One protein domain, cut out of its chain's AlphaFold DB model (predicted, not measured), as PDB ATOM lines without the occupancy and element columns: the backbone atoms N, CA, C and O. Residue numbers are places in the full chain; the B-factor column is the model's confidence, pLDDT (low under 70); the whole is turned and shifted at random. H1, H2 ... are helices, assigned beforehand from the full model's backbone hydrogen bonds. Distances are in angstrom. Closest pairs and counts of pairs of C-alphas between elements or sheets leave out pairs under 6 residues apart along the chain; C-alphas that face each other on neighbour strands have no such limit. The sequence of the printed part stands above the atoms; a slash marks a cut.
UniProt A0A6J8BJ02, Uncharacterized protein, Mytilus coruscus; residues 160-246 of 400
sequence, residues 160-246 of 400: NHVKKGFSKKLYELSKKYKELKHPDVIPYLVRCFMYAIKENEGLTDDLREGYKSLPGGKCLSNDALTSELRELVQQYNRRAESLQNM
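This is residues 160 to 246 of the 400 residues of an uncharacterized protein of Mytilus coruscus (UniProt A0A6J8BJ02). Helices H1, H3 and H5 stand loosely side by side, their centres in a triangle; short H2 and H6 sit at opposite ends, and the four-residue H4 sits over the gap between H3 and H5, on the side away from H1. The compact, all-helix printed part has 87 residues with six named helices, H1 to H6. Its radius of gyration of the C-alphas is 12.3 A, its spans 33 by 24 by 21 A.

Start at H1, residues 160 to 176; it touches H3, residues 185 to 198, opposite ways at a steep tilt of 38 degrees, C-alphas 167 and 190 closest at 6.3 A. H5, residues 223 to 237, is near both. H2, residues 178 to 181, touches H1 only at the corner. H6, residues 240 to 244, touches H3 at residues 197 to 198 alone. H4, residues 207 to 210, is close to H5 but not clearly touching. Every O i to N i+4 pair in H3 and H6 is within hydrogen-bond range, 11 of 13 in H1, 10 of 11 in H5.

Find C-alpha 160 at (23.212, -39.529, 47.267); H1 runs 25.2 A from there. H6 ends at C-alpha 244, (16.365, -50.635, 50.367).

The printed part has no cut; H4 to H5 is a long link. Residues 199 to 221 are among those with pLDDT under 70.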
ATOM      1  N   ASN A 160      22.957 -40.697  48.109       79.25
ATOM      2  CA  ASN A 160      23.212 -39.529  47.267       79.25
ATOM      3  C   ASN A 160      23.812 -39.946  45.922       79.25
ATOM      4  O   ASN A 160      23.463 -39.357  44.896       79.25
ATOM      5  N   HIS A 161      24.675 -40.959  45.902       77.75
ATOM      6  CA  HIS A 161      25.261 -41.501  44.685       77.75
ATOM      7  C   HIS A 161      24.189 -42.132  43.787       77.75
ATOM      8  O   HIS A 161      24.113 -41.808  42.598       77.75
ATOM      9  N   VAL A 162      23.292 -42.950  44.351       80.56
ATOM     10  CA  VAL A 162      22.158 -43.530  43.609       80.56
ATOM     11  C   VAL A 162      21.254 -42.435  43.043       80.56
ATOM     12  O   VAL A 162      20.943 -42.442  41.847       80.56
ATOM     13  N   LYS A 163      20.916 -41.435  43.862       84.56
ATOM     14  CA  LYS A 163      20.129 -40.269  43.448       84.56
ATOM     15  C   LYS A 163      20.786 -39.494  42.301       84.56
ATOM     16  O   LYS A 163      20.113 -39.150  41.326       84.56
ATOM     17  N   LYS A 164      22.093 -39.215  42.393       84.50
ATOM     18  CA  LYS A 164      22.873 -38.528  41.345       84.50
ATOM     19  C   LYS A 164      22.907 -39.353  40.057       84.50
ATOM     20  O   LYS A 164      22.706 -38.796  38.980       84.50
ATOM     21  N   GLY A 165      23.105 -40.668  40.162       86.81
ATOM     22  CA  GLY A 165      23.107 -41.588  39.024       86.81
ATOM     23  C   GLY A 165      21.768 -41.617  38.286       86.81
ATOM     24  O   GLY A 165      21.737 -41.454  37.066       86.81
ATOM     25  N   PHE A 166      20.660 -41.748  39.022       87.56
ATOM     26  CA  PHE A 166      19.311 -41.725  38.448       87.56
ATOM     27  C   PHE A 166      18.999 -40.369  37.798       87.56
ATOM     28  O   PHE A 166      18.579 -40.305  36.643       87.56
ATOM     29  N   SER A 167      19.306 -39.268  38.494       89.94
ATOM     30  CA  SER A 167      19.129 -37.911  37.967       89.94
ATOM     31  C   SER A 167      19.919 -37.678  36.674       89.94
ATOM     32  O   SER A 167      19.376 -37.113  35.727       89.94
ATOM     33  N   LYS A 168      21.167 -38.161  36.585       91.00
ATOM     34  CA  LYS A 168      21.989 -38.048  35.371       91.00
ATOM     35  C   LYS A 168      21.332 -38.727  34.167       91.00
ATOM     36  O   LYS A 168      21.259 -38.111  33.107       91.00
ATOM     37  N   LYS A 169      20.813 -39.948  34.338       91.56
ATOM     38  CA  LYS A 169      20.103 -40.674  33.271       91.56
ATOM     39  C   LYS A 169      18.842 -39.920  32.818       91.56
ATOM     40  O   LYS A 169      18.603 -39.798  31.621       91.56
ATOM     41  N   LEU A 170      18.091 -39.313  33.741       90.06
ATOM     42  CA  LEU A 170      16.942 -38.461  33.393       90.06
ATOM     43  C   LEU A 170      17.343 -37.205  32.597       90.06
ATOM     44  O   LEU A 170      16.663 -36.839  31.641       90.06
ATOM     45  N   TYR A 171      18.462 -36.560  32.943       91.06
ATOM     46  CA  TYR A 171      18.995 -35.429  32.170       91.06
ATOM     47  C   TYR A 171      19.538 -35.838  30.791       91.06
ATOM     48  O   TYR A 171      19.577 -35.026  29.865       91.06
ATOM     49  N   GLU A 172      19.969 -37.086  30.614       92.25
ATOM     50  CA  GLU A 172      20.302 -37.626  29.293       92.25
ATOM     51  C   GLU A 172      19.030 -37.819  28.455       92.25
ATOM     52  O   GLU A 172      18.979 -37.350  27.314       92.25
ATOM     53  N   LEU A 173      17.967 -38.374  29.047       89.56
ATOM     54  CA  LEU A 173      16.652 -38.509  28.410       89.56
ATOM     55  C   LEU A 173      16.023 -37.156  28.050       89.56
ATOM     56  O   LEU A 173      15.392 -37.025  26.999       89.56
ATOM     57  N   SER A 174      16.238 -36.105  28.850       89.50
ATOM     58  CA  SER A 174      15.695 -34.767  28.567       89.50
ATOM     59  C   SER A 174      16.280 -34.109  27.313       89.50
ATOM     60  O   SER A 174      15.743 -33.113  26.821       89.50
ATOM     61  N   LYS A 175      17.378 -34.651  26.766       91.62
ATOM     62  CA  LYS A 175      17.900 -34.245  25.452       91.62
ATOM     63  C   LYS A 175      16.991 -34.730  24.319       91.62
ATOM     64  O   LYS A 175      16.833 -34.008  23.338       91.62
ATOM     65  N   LYS A 176      16.377 -35.907  24.485       90.88
ATOM     66  CA  LYS A 176      15.473 -36.547  23.520       90.88
ATOM     67  C   LYS A 176      14.015 -36.118  23.715       90.88
ATOM     68  O   LYS A 176      13.318 -35.870  22.736       90.88
ATOM     69  N   TYR A 177      13.574 -35.945  24.962       87.75
ATOM     70  CA  TYR A 177      12.172 -35.676  25.292       87.75
ATOM     71  C   TYR A 177      11.966 -34.302  25.935       87.75
ATOM     72  O   TYR A 177      12.504 -34.004  27.001       87.75
ATOM     73  N   LYS A 178      11.138 -33.458  25.302       85.38
ATOM     74  CA  LYS A 178      10.830 -32.097  25.788       85.38
ATOM     75  C   LYS A 178      10.043 -32.090  27.105       85.38
ATOM     76  O   LYS A 178      10.189 -31.139  27.865       85.38
ATOM     77  N   GLU A 179       9.269 -33.140  27.389       80.81
ATOM     78  CA  GLU A 179       8.476 -33.288  28.624       80.81
ATOM     79  C   GLU A 179       9.346 -33.224  29.894       80.81
ATOM     80  O   GLU A 179       8.924 -32.677  30.908       80.81
ATOM     81  N   LEU A 180      10.602 -33.680  29.818       83.50
ATOM     82  CA  LEU A 180      11.550 -33.656  30.938       83.50
ATOM     83  C   LEU A 180      12.300 -32.323  31.093       83.50
ATOM     84  O   LEU A 180      13.044 -32.152  32.056       83.50
ATOM     85  N   LYS A 181      12.162 -31.381  30.149       83.69
ATOM     86  CA  LYS A 181      12.902 -30.106  30.181       83.69
ATOM     87  C   LYS A 181      12.326 -29.095  31.168       83.69
ATOM     88  O   LYS A 181      13.003 -28.117  31.473       83.69
ATOM     89  N   HIS A 182      11.097 -29.301  31.641       82.44
ATOM     90  CA  HIS A 182      10.526 -28.437  32.666       82.44
ATOM     91  C   HIS A 182      11.344 -28.574  33.965       82.44
ATOM     92  O   HIS A 182      11.593 -29.705  34.394       82.44
ATOM     93  N   PRO A 183      11.762 -27.461  34.598       80.88
ATOM     94  CA  PRO A 183      12.736 -27.471  35.692       80.88
ATOM     95  C   PRO A 183      12.319 -28.344  36.878       80.88
ATOM     96  O   PRO A 183      13.174 -28.967  37.499       80.88
ATOM     97  N   ASP A 184      11.016 -28.452  37.141       81.50
ATOM     98  CA  ASP A 184      10.494 -29.209  38.284       81.50
ATOM     99  C   ASP A 184      10.261 -30.699  38.005       81.50
ATOM    100  O   ASP A 184      10.124 -31.482  38.945       81.50
ATOM    101  N   VAL A 185      10.245 -31.125  36.736       82.50
ATOM    102  CA  VAL A 185       9.883 -32.505  36.372       82.50
ATOM    103  C   VAL A 185      10.954 -33.492  36.821       82.50
ATOM    104  O   VAL A 185      10.645 -34.426  37.556       82.50
ATOM    105  N   ILE A 186      12.221 -33.284  36.454       86.62
ATOM    106  CA  ILE A 186      13.308 -34.189  36.869       86.62
ATOM    107  C   ILE A 186      13.448 -34.237  38.403       86.62
ATOM    108  O   ILE A 186      13.479 -35.343  38.947       86.62
ATOM    109  N   PRO A 187      13.483 -33.104  39.137       85.56
ATOM    110  CA  PRO A 187      13.487 -33.120  40.599       85.56
ATOM    111  C   PRO A 187      12.308 -33.876  41.218       85.56
ATOM    112  O   PRO A 187      12.497 -34.565  42.222       85.56
ATOM    113  N   TYR A 188      11.112 -33.761  40.635       82.88
ATOM    114  CA  TYR A 188       9.929 -34.494  41.076       82.88
ATOM    115  C   TYR A 188      10.073 -36.003  40.838       82.88
ATOM    116  O   TYR A 188       9.933 -36.774  41.783       82.88
ATOM    117  N   LEU A 189      10.470 -36.427  39.633       80.62
ATOM    118  CA  LEU A 189      10.689 -37.843  39.304       80.62
ATOM    119  C   LEU A 189      11.738 -38.492  40.216       80.62
ATOM    120  O   LEU A 189      11.527 -39.589  40.726       80.62
ATOM    121  N   VAL A 190      12.850 -37.793  40.467       85.25
ATOM    122  CA  VAL A 190      13.891 -38.238  41.407       85.25
ATOM    123  C   VAL A 190      13.323 -38.388  42.821       85.25
ATOM    124  O   VAL A 190      13.668 -39.335  43.521       85.25
ATOM    125  N   ARG A 191      12.462 -37.463  43.262       81.12
ATOM    126  CA  ARG A 191      11.834 -37.514  44.587       81.12
ATOM    127  C   ARG A 191      10.915 -38.729  44.719       81.12
ATOM    128  O   ARG A 191      11.071 -39.475  45.678       81.12
ATOM    129  N   CYS A 192      10.023 -38.945  43.755       77.88
ATOM    130  CA  CYS A 192       9.132 -40.106  43.723       77.88
ATOM    131  C   CYS A 192       9.917 -41.421  43.724       77.88
ATOM    132  O   CYS A 192       9.613 -42.311  44.507       77.88
ATOM    133  N   PHE A 193      10.973 -41.515  42.910       80.06
ATOM    134  CA  PHE A 193      11.848 -42.687  42.874       80.06
ATOM    135  C   PHE A 193      12.478 -42.986  44.243       80.06
ATOM    136  O   PHE A 193      12.463 -44.125  44.702       80.06
ATOM    137  N   MET A 194      12.996 -41.960  44.928       80.88
ATOM    138  CA  MET A 194      13.593 -42.133  46.256       80.88
ATOM    139  C   MET A 194      12.561 -42.473  47.343       80.88
ATOM    140  O   MET A 194      12.921 -43.161  48.294       80.88
ATOM    141  N   TYR A 195      11.314 -41.999  47.226       76.62
ATOM    142  CA  TYR A 195      10.235 -42.388  48.141       76.62
ATOM    143  C   TYR A 195       9.830 -43.848  47.948       76.62
ATOM    144  O   TYR A 195       9.820 -44.585  48.926       76.62
ATOM    145  N   ALA A 196       9.632 -44.286  46.702       73.81
ATOM    146  CA  ALA A 196       9.295 -45.676  46.396       73.81
ATOM    147  C   ALA A 196      10.345 -46.661  46.946       73.81
ATOM    148  O   ALA A 196      10.005 -47.671  47.550       73.81
ATOM    149  N   ILE A 197      11.640 -46.330  46.839       74.44
ATOM    150  CA  ILE A 197      12.704 -47.156  47.437       74.44
ATOM    151  C   ILE A 197      12.588 -47.234  48.969       74.44
ATOM    152  O   ILE A 197      12.873 -48.281  49.546       74.44
ATOM    153  N   LYS A 198      12.197 -46.140  49.637       70.62
ATOM    154  CA  LYS A 198      12.097 -46.078  51.103       70.62
ATOM    155  C   LYS A 198      10.852 -46.765  51.662       70.62
ATOM    156  O   LYS A 198      10.932 -47.316  52.753       70.62
ATOM    157  N   GLU A 199       9.725 -46.711  50.959       65.75
ATOM    158  CA  GLU A 199       8.435 -47.228  51.446       65.75
ATOM    159  C   GLU A 199       8.251 -48.737  51.225       65.75
ATOM    160  O   GLU A 199       7.225 -49.291  51.601       65.75
ATOM    161  N   ASN A 200       9.254 -49.437  50.679       58.19
ATOM    162  CA  ASN A 200       9.214 -50.884  50.409       58.19
ATOM    163  C   ASN A 200       8.122 -51.332  49.420       58.19
ATOM    164  O   ASN A 200       8.005 -52.520  49.117       58.19
ATOM    165  N   GLU A 201       7.377 -50.392  48.850       54.56
ATOM    166  CA  GLU A 201       6.606 -50.585  47.636       54.56
ATOM    167  C   GLU A 201       7.618 -50.615  46.488       54.56
ATOM    168  O   GLU A 201       8.067 -49.573  46.012       54.56
ATOM    169  N   GLY A 202       8.072 -51.812  46.089       50.62
ATOM    170  CA  GLY A 202       8.934 -51.957  44.911       50.62
ATOM    171  C   GLY A 202       8.389 -51.091  43.777       50.62
ATOM    172  O   GLY A 202       7.171 -51.040  43.632       50.62
ATOM    173  N   LEU A 203       9.254 -50.365  43.043       51.78
ATOM    174  CA  LEU A 203       8.792 -49.354  42.084       51.78
ATOM    175  C   LEU A 203       7.757 -49.997  41.174       51.78
ATOM    176  O   LEU A 203       8.111 -50.841  40.343       51.78
ATOM    177  N   THR A 204       6.493 -49.647  41.394       50.16
ATOM    178  CA  THR A 204       5.393 -50.282  40.694       50.16
ATOM    179  C   THR A 204       5.595 -49.990  39.218       50.16
ATOM    180  O   THR A 204       5.977 -48.882  38.829       50.16
ATOM    181  N   ASP A 205       5.374 -51.000  38.370       47.81
ATOM    182  CA  ASP A 205       5.459 -50.827  36.915       47.81
ATOM    183  C   ASP A 205       4.549 -49.677  36.446       47.81
ATOM    184  O   ASP A 205       4.746 -49.106  35.372       47.81
ATOM    185  N   ASP A 206       3.571 -49.292  37.266       48.44
ATOM    186  CA  ASP A 206       2.641 -48.220  37.000       48.44
ATOM    187  C   ASP A 206       3.165 -46.829  37.384       48.44
ATOM    188  O   ASP A 206       2.636 -46.111  38.233       48.44
ATOM    189  N   LEU A 207       4.152 -46.374  36.607       49.34
ATOM    190  CA  LEU A 207       4.517 -44.956  36.515       49.34
ATOM    191  C   LEU A 207       3.276 -44.062  36.250       49.34
ATOM    192  O   LEU A 207       3.285 -42.881  36.574       49.34
ATOM    193  N   ARG A 208       2.176 -44.595  35.694       41.84
ATOM    194  CA  ARG A 208       0.934 -43.837  35.448       41.84
ATOM    195  C   ARG A 208       0.105 -43.567  36.713       41.84
ATOM    196  O   ARG A 208      -0.552 -42.533  36.768       41.84
ATOM    197  N   GLU A 209       0.154 -44.434  37.724       41.22
ATOM    198  CA  GLU A 209      -0.579 -44.258  38.989       41.22
ATOM    199  C   GLU A 209       0.188 -43.356  39.974       41.22
ATOM    200  O   GLU A 209      -0.414 -42.497  40.618       41.22
ATOM    201  N   GLY A 210       1.522 -43.480  40.032       44.34
ATOM    202  CA  GLY A 210       2.389 -42.669  40.903       44.34
ATOM    203  C   GLY A 210       2.719 -41.263  40.373       44.34
ATOM    204  O   GLY A 210       3.061 -40.376  41.155       44.34
ATOM    205  N   TYR A 211       2.583 -41.022  39.062       52.56
ATOM    206  CA  TYR A 211       2.781 -39.710  38.420       52.56
ATOM    207  C   TYR A 211       1.470 -39.096  37.915       52.56
ATOM    208  O   TYR A 211       1.449 -38.455  36.862       52.56
ATOM    209  N   LYS A 212       0.369 -39.270  38.661       48.09
ATOM    210  CA  LYS A 212      -0.968 -38.748  38.308       48.09
ATOM    211  C   LYS A 212      -0.993 -37.237  38.024       48.09
ATOM    212  O   LYS A 212      -1.944 -36.741  37.425       48.09
ATOM    213  N   SER A 213       0.047 -36.486  38.396       54.28
ATOM    214  CA  SER A 213       0.254 -35.101  37.964       54.28
ATOM    215  C   SER A 213       1.738 -34.732  38.026       54.28
ATOM    216  O   SER A 213       2.283 -34.561  39.116       54.28
ATOM    217  N   LEU A 214       2.410 -34.548  36.881       59.94
ATOM    218  CA  LEU A 214       3.681 -33.815  36.885       59.94
ATOM    219  C   LEU A 214       3.443 -32.402  37.448       59.94
ATOM    220  O   LEU A 214       2.312 -31.903  37.385       59.94
ATOM    221  N   PRO A 215       4.484 -31.714  37.951       53.84
ATOM    222  CA  PRO A 215       4.379 -30.304  38.311       53.84
ATOM    223  C   PRO A 215       3.675 -29.502  37.201       53.84
ATOM    224  O   PRO A 215       4.104 -29.524  36.046       53.84
ATOM    225  N   GLY A 216       2.551 -28.859  37.537       54.47
ATOM    226  CA  GLY A 216       1.676 -28.171  36.577       54.47
ATOM    227  C   GLY A 216       0.498 -28.991  36.022       54.47
ATOM    228  O   GLY A 216      -0.138 -28.541  35.073       54.47
ATOM    229  N   GLY A 217       0.199 -30.175  36.576       56.19
ATOM    230  CA  GLY A 217      -1.015 -30.950  36.270       56.19
ATOM    231  C   GLY A 217      -0.994 -31.706  34.937       56.19
ATOM    232  O   GLY A 217      -2.040 -32.130  34.456       56.19
ATOM    233  N   LYS A 218       0.178 -31.855  34.307       60.66
ATOM    234  CA  LYS A 218       0.330 -32.529  33.008       60.66
ATOM    235  C   LYS A 218       0.713 -33.998  33.195       60.66
ATOM    236  O   LYS A 218       1.530 -34.316  34.054       60.66
ATOM    237  N   CYS A 219       0.166 -34.884  32.368       60.78
ATOM    238  CA  CYS A 219       0.583 -36.288  32.315       60.78
ATOM    239  C   CYS A 219       1.745 -36.470  31.326       60.78
ATOM    240  O   CYS A 219       1.884 -35.693  30.379       60.78
ATOM    241  N   LEU A 220       2.552 -37.517  31.525       67.06
ATOM    242  CA  LEU A 220       3.480 -37.998  30.499       67.06
ATOM    243  C   LEU A 220       2.647 -38.507  29.315       67.06
ATOM    244  O   LEU A 220       1.906 -39.479  29.456       67.06
ATOM    245  N   SER A 221       2.718 -37.816  28.178       69.75
ATOM    246  CA  SER A 221       1.899 -38.124  26.994       69.75
ATOM    247  C   SER A 221       2.636 -38.957  25.951       69.75
ATOM    248  O   SER A 221       2.019 -39.536  25.063       69.75
ATOM    249  N   ASN A 222       3.964 -39.010  26.043       80.19
ATOM    250  CA  ASN A 222       4.801 -39.714  25.090       80.19
ATOM    251  C   ASN A 222       5.014 -41.180  25.508       80.19
ATOM    252  O   ASN A 222       5.691 -41.471  26.500       80.19
ATOM    253  N   ASP A 223       4.480 -42.111  24.717       80.75
ATOM    254  CA  ASP A 223       4.611 -43.549  24.976       80.75
ATOM    255  C   ASP A 223       6.069 -44.029  24.918       80.75
ATOM    256  O   ASP A 223       6.483 -44.836  25.746       80.75
ATOM    257  N   ALA A 224       6.891 -43.482  24.014       84.00
ATOM    258  CA  ALA A 224       8.305 -43.849  23.924       84.00
ATOM    259  C   ALA A 224       9.100 -43.392  25.161       84.00
ATOM    260  O   ALA A 224       9.945 -44.135  25.652       84.00
ATOM    261  N   LEU A 225       8.811 -42.199  25.695       83.00
ATOM    262  CA  LEU A 225       9.386 -41.745  26.968       83.00
ATOM    263  C   LEU A 225       8.945 -42.650  28.121       83.00
ATOM    264  O   LEU A 225       9.756 -43.001  28.975       83.00
ATOM    265  N   THR A 226       7.668 -43.031  28.143       80.12
ATOM    266  CA  THR A 226       7.122 -43.916  29.176       80.12
ATOM    267  C   THR A 226       7.831 -45.270  29.168       80.12
ATOM    268  O   THR A 226       8.223 -45.749  30.230       80.12
ATOM    269  N   SER A 227       8.061 -45.856  27.991       82.44
ATOM    270  CA  SER A 227       8.817 -47.106  27.851       82.44
ATOM    271  C   SER A 227      10.262 -46.970  28.338       82.44
ATOM    272  O   SER A 227      10.708 -47.793  29.134       82.44
ATOM    273  N   GLU A 228      10.979 -45.906  27.960       87.06
ATOM    274  CA  GLU A 228      12.365 -45.695  28.413       87.06
ATOM    275  C   GLU A 228      12.467 -45.438  29.924       87.06
ATOM    276  O   GLU A 228      13.399 -45.909  30.578       87.06
ATOM    277  N   LEU A 229      11.494 -44.734  30.516       82.88
ATOM    278  CA  LEU A 229      11.417 -44.563  31.968       82.88
ATOM    279  C   LEU A 229      11.120 -45.890  32.681       82.88
ATOM    280  O   LEU A 229      11.715 -46.148  33.728       82.88
ATOM    281  N   ARG A 230      10.255 -46.749  32.119       79.88
ATOM    282  CA  ARG A 230       9.998 -48.097  32.656       79.88
ATOM    283  C   ARG A 230      11.256 -48.950  32.620       79.88
ATOM    284  O   ARG A 230      11.626 -49.512  33.645       79.88
ATOM    285  N   GLU A 231      11.956 -48.997  31.492       85.12
ATOM    286  CA  GLU A 231      13.223 -49.729  31.379       85.12
ATOM    287  C   GLU A 231      14.264 -49.215  32.377       85.12
ATOM    288  O   GLU A 231      14.946 -50.000  33.041       85.12
ATOM    289  N   LEU A 232      14.365 -47.890  32.522       84.62
ATOM    290  CA  LEU A 232      15.247 -47.259  33.491       84.62
ATOM    291  C   LEU A 232      14.920 -47.712  34.918       84.62
ATOM    292  O   LEU A 232      15.820 -48.144  35.632       84.62
ATOM    293  N   VAL A 233      13.653 -47.647  35.328       79.75
ATOM    294  CA  VAL A 233      13.195 -48.079  36.658       79.75
ATOM    295  C   VAL A 233      13.429 -49.577  36.867       79.75
ATOM    296  O   VAL A 233      13.967 -49.972  37.903       79.75
ATOM    297  N   GLN A 234      13.146 -50.407  35.864       79.44
ATOM    298  CA  GLN A 234      13.380 -51.849  35.922       79.44
ATOM    299  C   GLN A 234      14.857 -52.201  36.149       79.44
ATOM    300  O   GLN A 234      15.153 -53.155  36.870       79.44
ATOM    301  N   GLN A 235      15.805 -51.427  35.606       82.62
ATOM    302  CA  GLN A 235      17.233 -51.617  35.900       82.62
ATOM    303  C   GLN A 235      17.554 -51.440  37.393       82.62
ATOM    304  O   GLN A 235      18.425 -52.141  37.910       82.62
ATOM    305  N   TYR A 236      16.866 -50.527  38.085       78.56
ATOM    306  CA  TYR A 236      17.035 -50.314  39.525       78.56
ATOM    307  C   TYR A 236      16.250 -51.339  40.353       78.56
ATOM    308  O   TYR A 236      16.782 -51.811  41.355       78.56
ATOM    309  N   ASN A 237      15.070 -51.781  39.901       74.00
ATOM    310  CA  ASN A 237      14.304 -52.848  40.564       74.00
ATOM    311  C   ASN A 237      15.084 -54.164  40.668       74.00
ATOM    312  O   ASN A 237      15.009 -54.841  41.689       74.00
ATOM    313  N   ARG A 238      15.928 -54.492  39.678       74.00
ATOM    314  CA  ARG A 238      16.840 -55.654  39.760       74.00
ATOM    315  C   ARG A 238      17.824 -55.589  40.936       74.00
ATOM    316  O   ARG A 238      18.445 -56.591  41.262       74.00
ATOM    317  N   ARG A 239      18.001 -54.413  41.539       75.44
ATOM    318  CA  ARG A 239      18.871 -54.158  42.693       75.44
ATOM    319  C   ARG A 239      18.078 -53.685  43.918       75.44
ATOM    320  O   ARG A 239      18.692 -53.153  44.836       75.44
ATOM    321  N   ALA A 240      16.752 -53.855  43.938       69.06
ATOM    322  CA  ALA A 240      15.862 -53.282  44.951       69.06
ATOM    323  C   ALA A 240      16.290 -53.610  46.389       69.06
ATOM    324  O   ALA A 240      16.372 -52.701  47.203       69.06
ATOM    325  N   GLU A 241      16.670 -54.855  46.676       68.25
ATOM    326  CA  GLU A 241      17.139 -55.277  48.007       68.25
ATOM    327  C   GLU A 241      18.376 -54.479  48.474       68.25
ATOM    328  O   GLU A 241      18.426 -53.957  49.586       68.25
ATOM    329  N   SER A 242      19.348 -54.272  47.578       69.56
ATOM    330  CA  SER A 242      20.530 -53.436  47.840       69.56
ATOM    331  C   SER A 242      20.193 -51.943  47.940       69.56
ATOM    332  O   SER A 242      20.925 -51.206  48.599       69.56
ATOM    333  N   LEU A 243      19.125 -51.489  47.279       71.31
ATOM    334  CA  LEU A 243      18.663 -50.099  47.312       71.31
ATOM    335  C   LEU A 243      17.819 -49.792  48.561       71.31
ATOM    336  O   LEU A 243      17.832 -48.666  49.046       71.31
ATOM    337  N   GLN A 244      17.116 -50.776  49.116       64.31
ATOM    338  CA  GLN A 244      16.365 -50.635  50.367       64.31
ATOM    339  C   GLN A 244      17.307 -50.443  51.560       64.31
ATOM    340  O   GLN A 244      17.026 -49.668  52.471       64.31
ATOM    341  N   ASN A 245      18.470 -51.091  51.518       66.69
ATOM    342  CA  ASN A 245      19.477 -51.037  52.569       66.69
ATOM    343  C   ASN A 245      20.607 -50.038  52.238       66.69
ATOM    344  O   ASN A 245      21.784 -50.336  52.419       66.69
ATOM    345  N   MET A 246      20.270 -48.862  51.691       73.50
ATOM    346  CA  MET A 246      21.268 -47.840  51.351       73.50
ATOM    347  C   MET A 246      21.712 -47.016  52.556       73.50
ATOM    348  O   MET A 246      20.911 -46.572  53.383       73.50
TER     349      MET A 246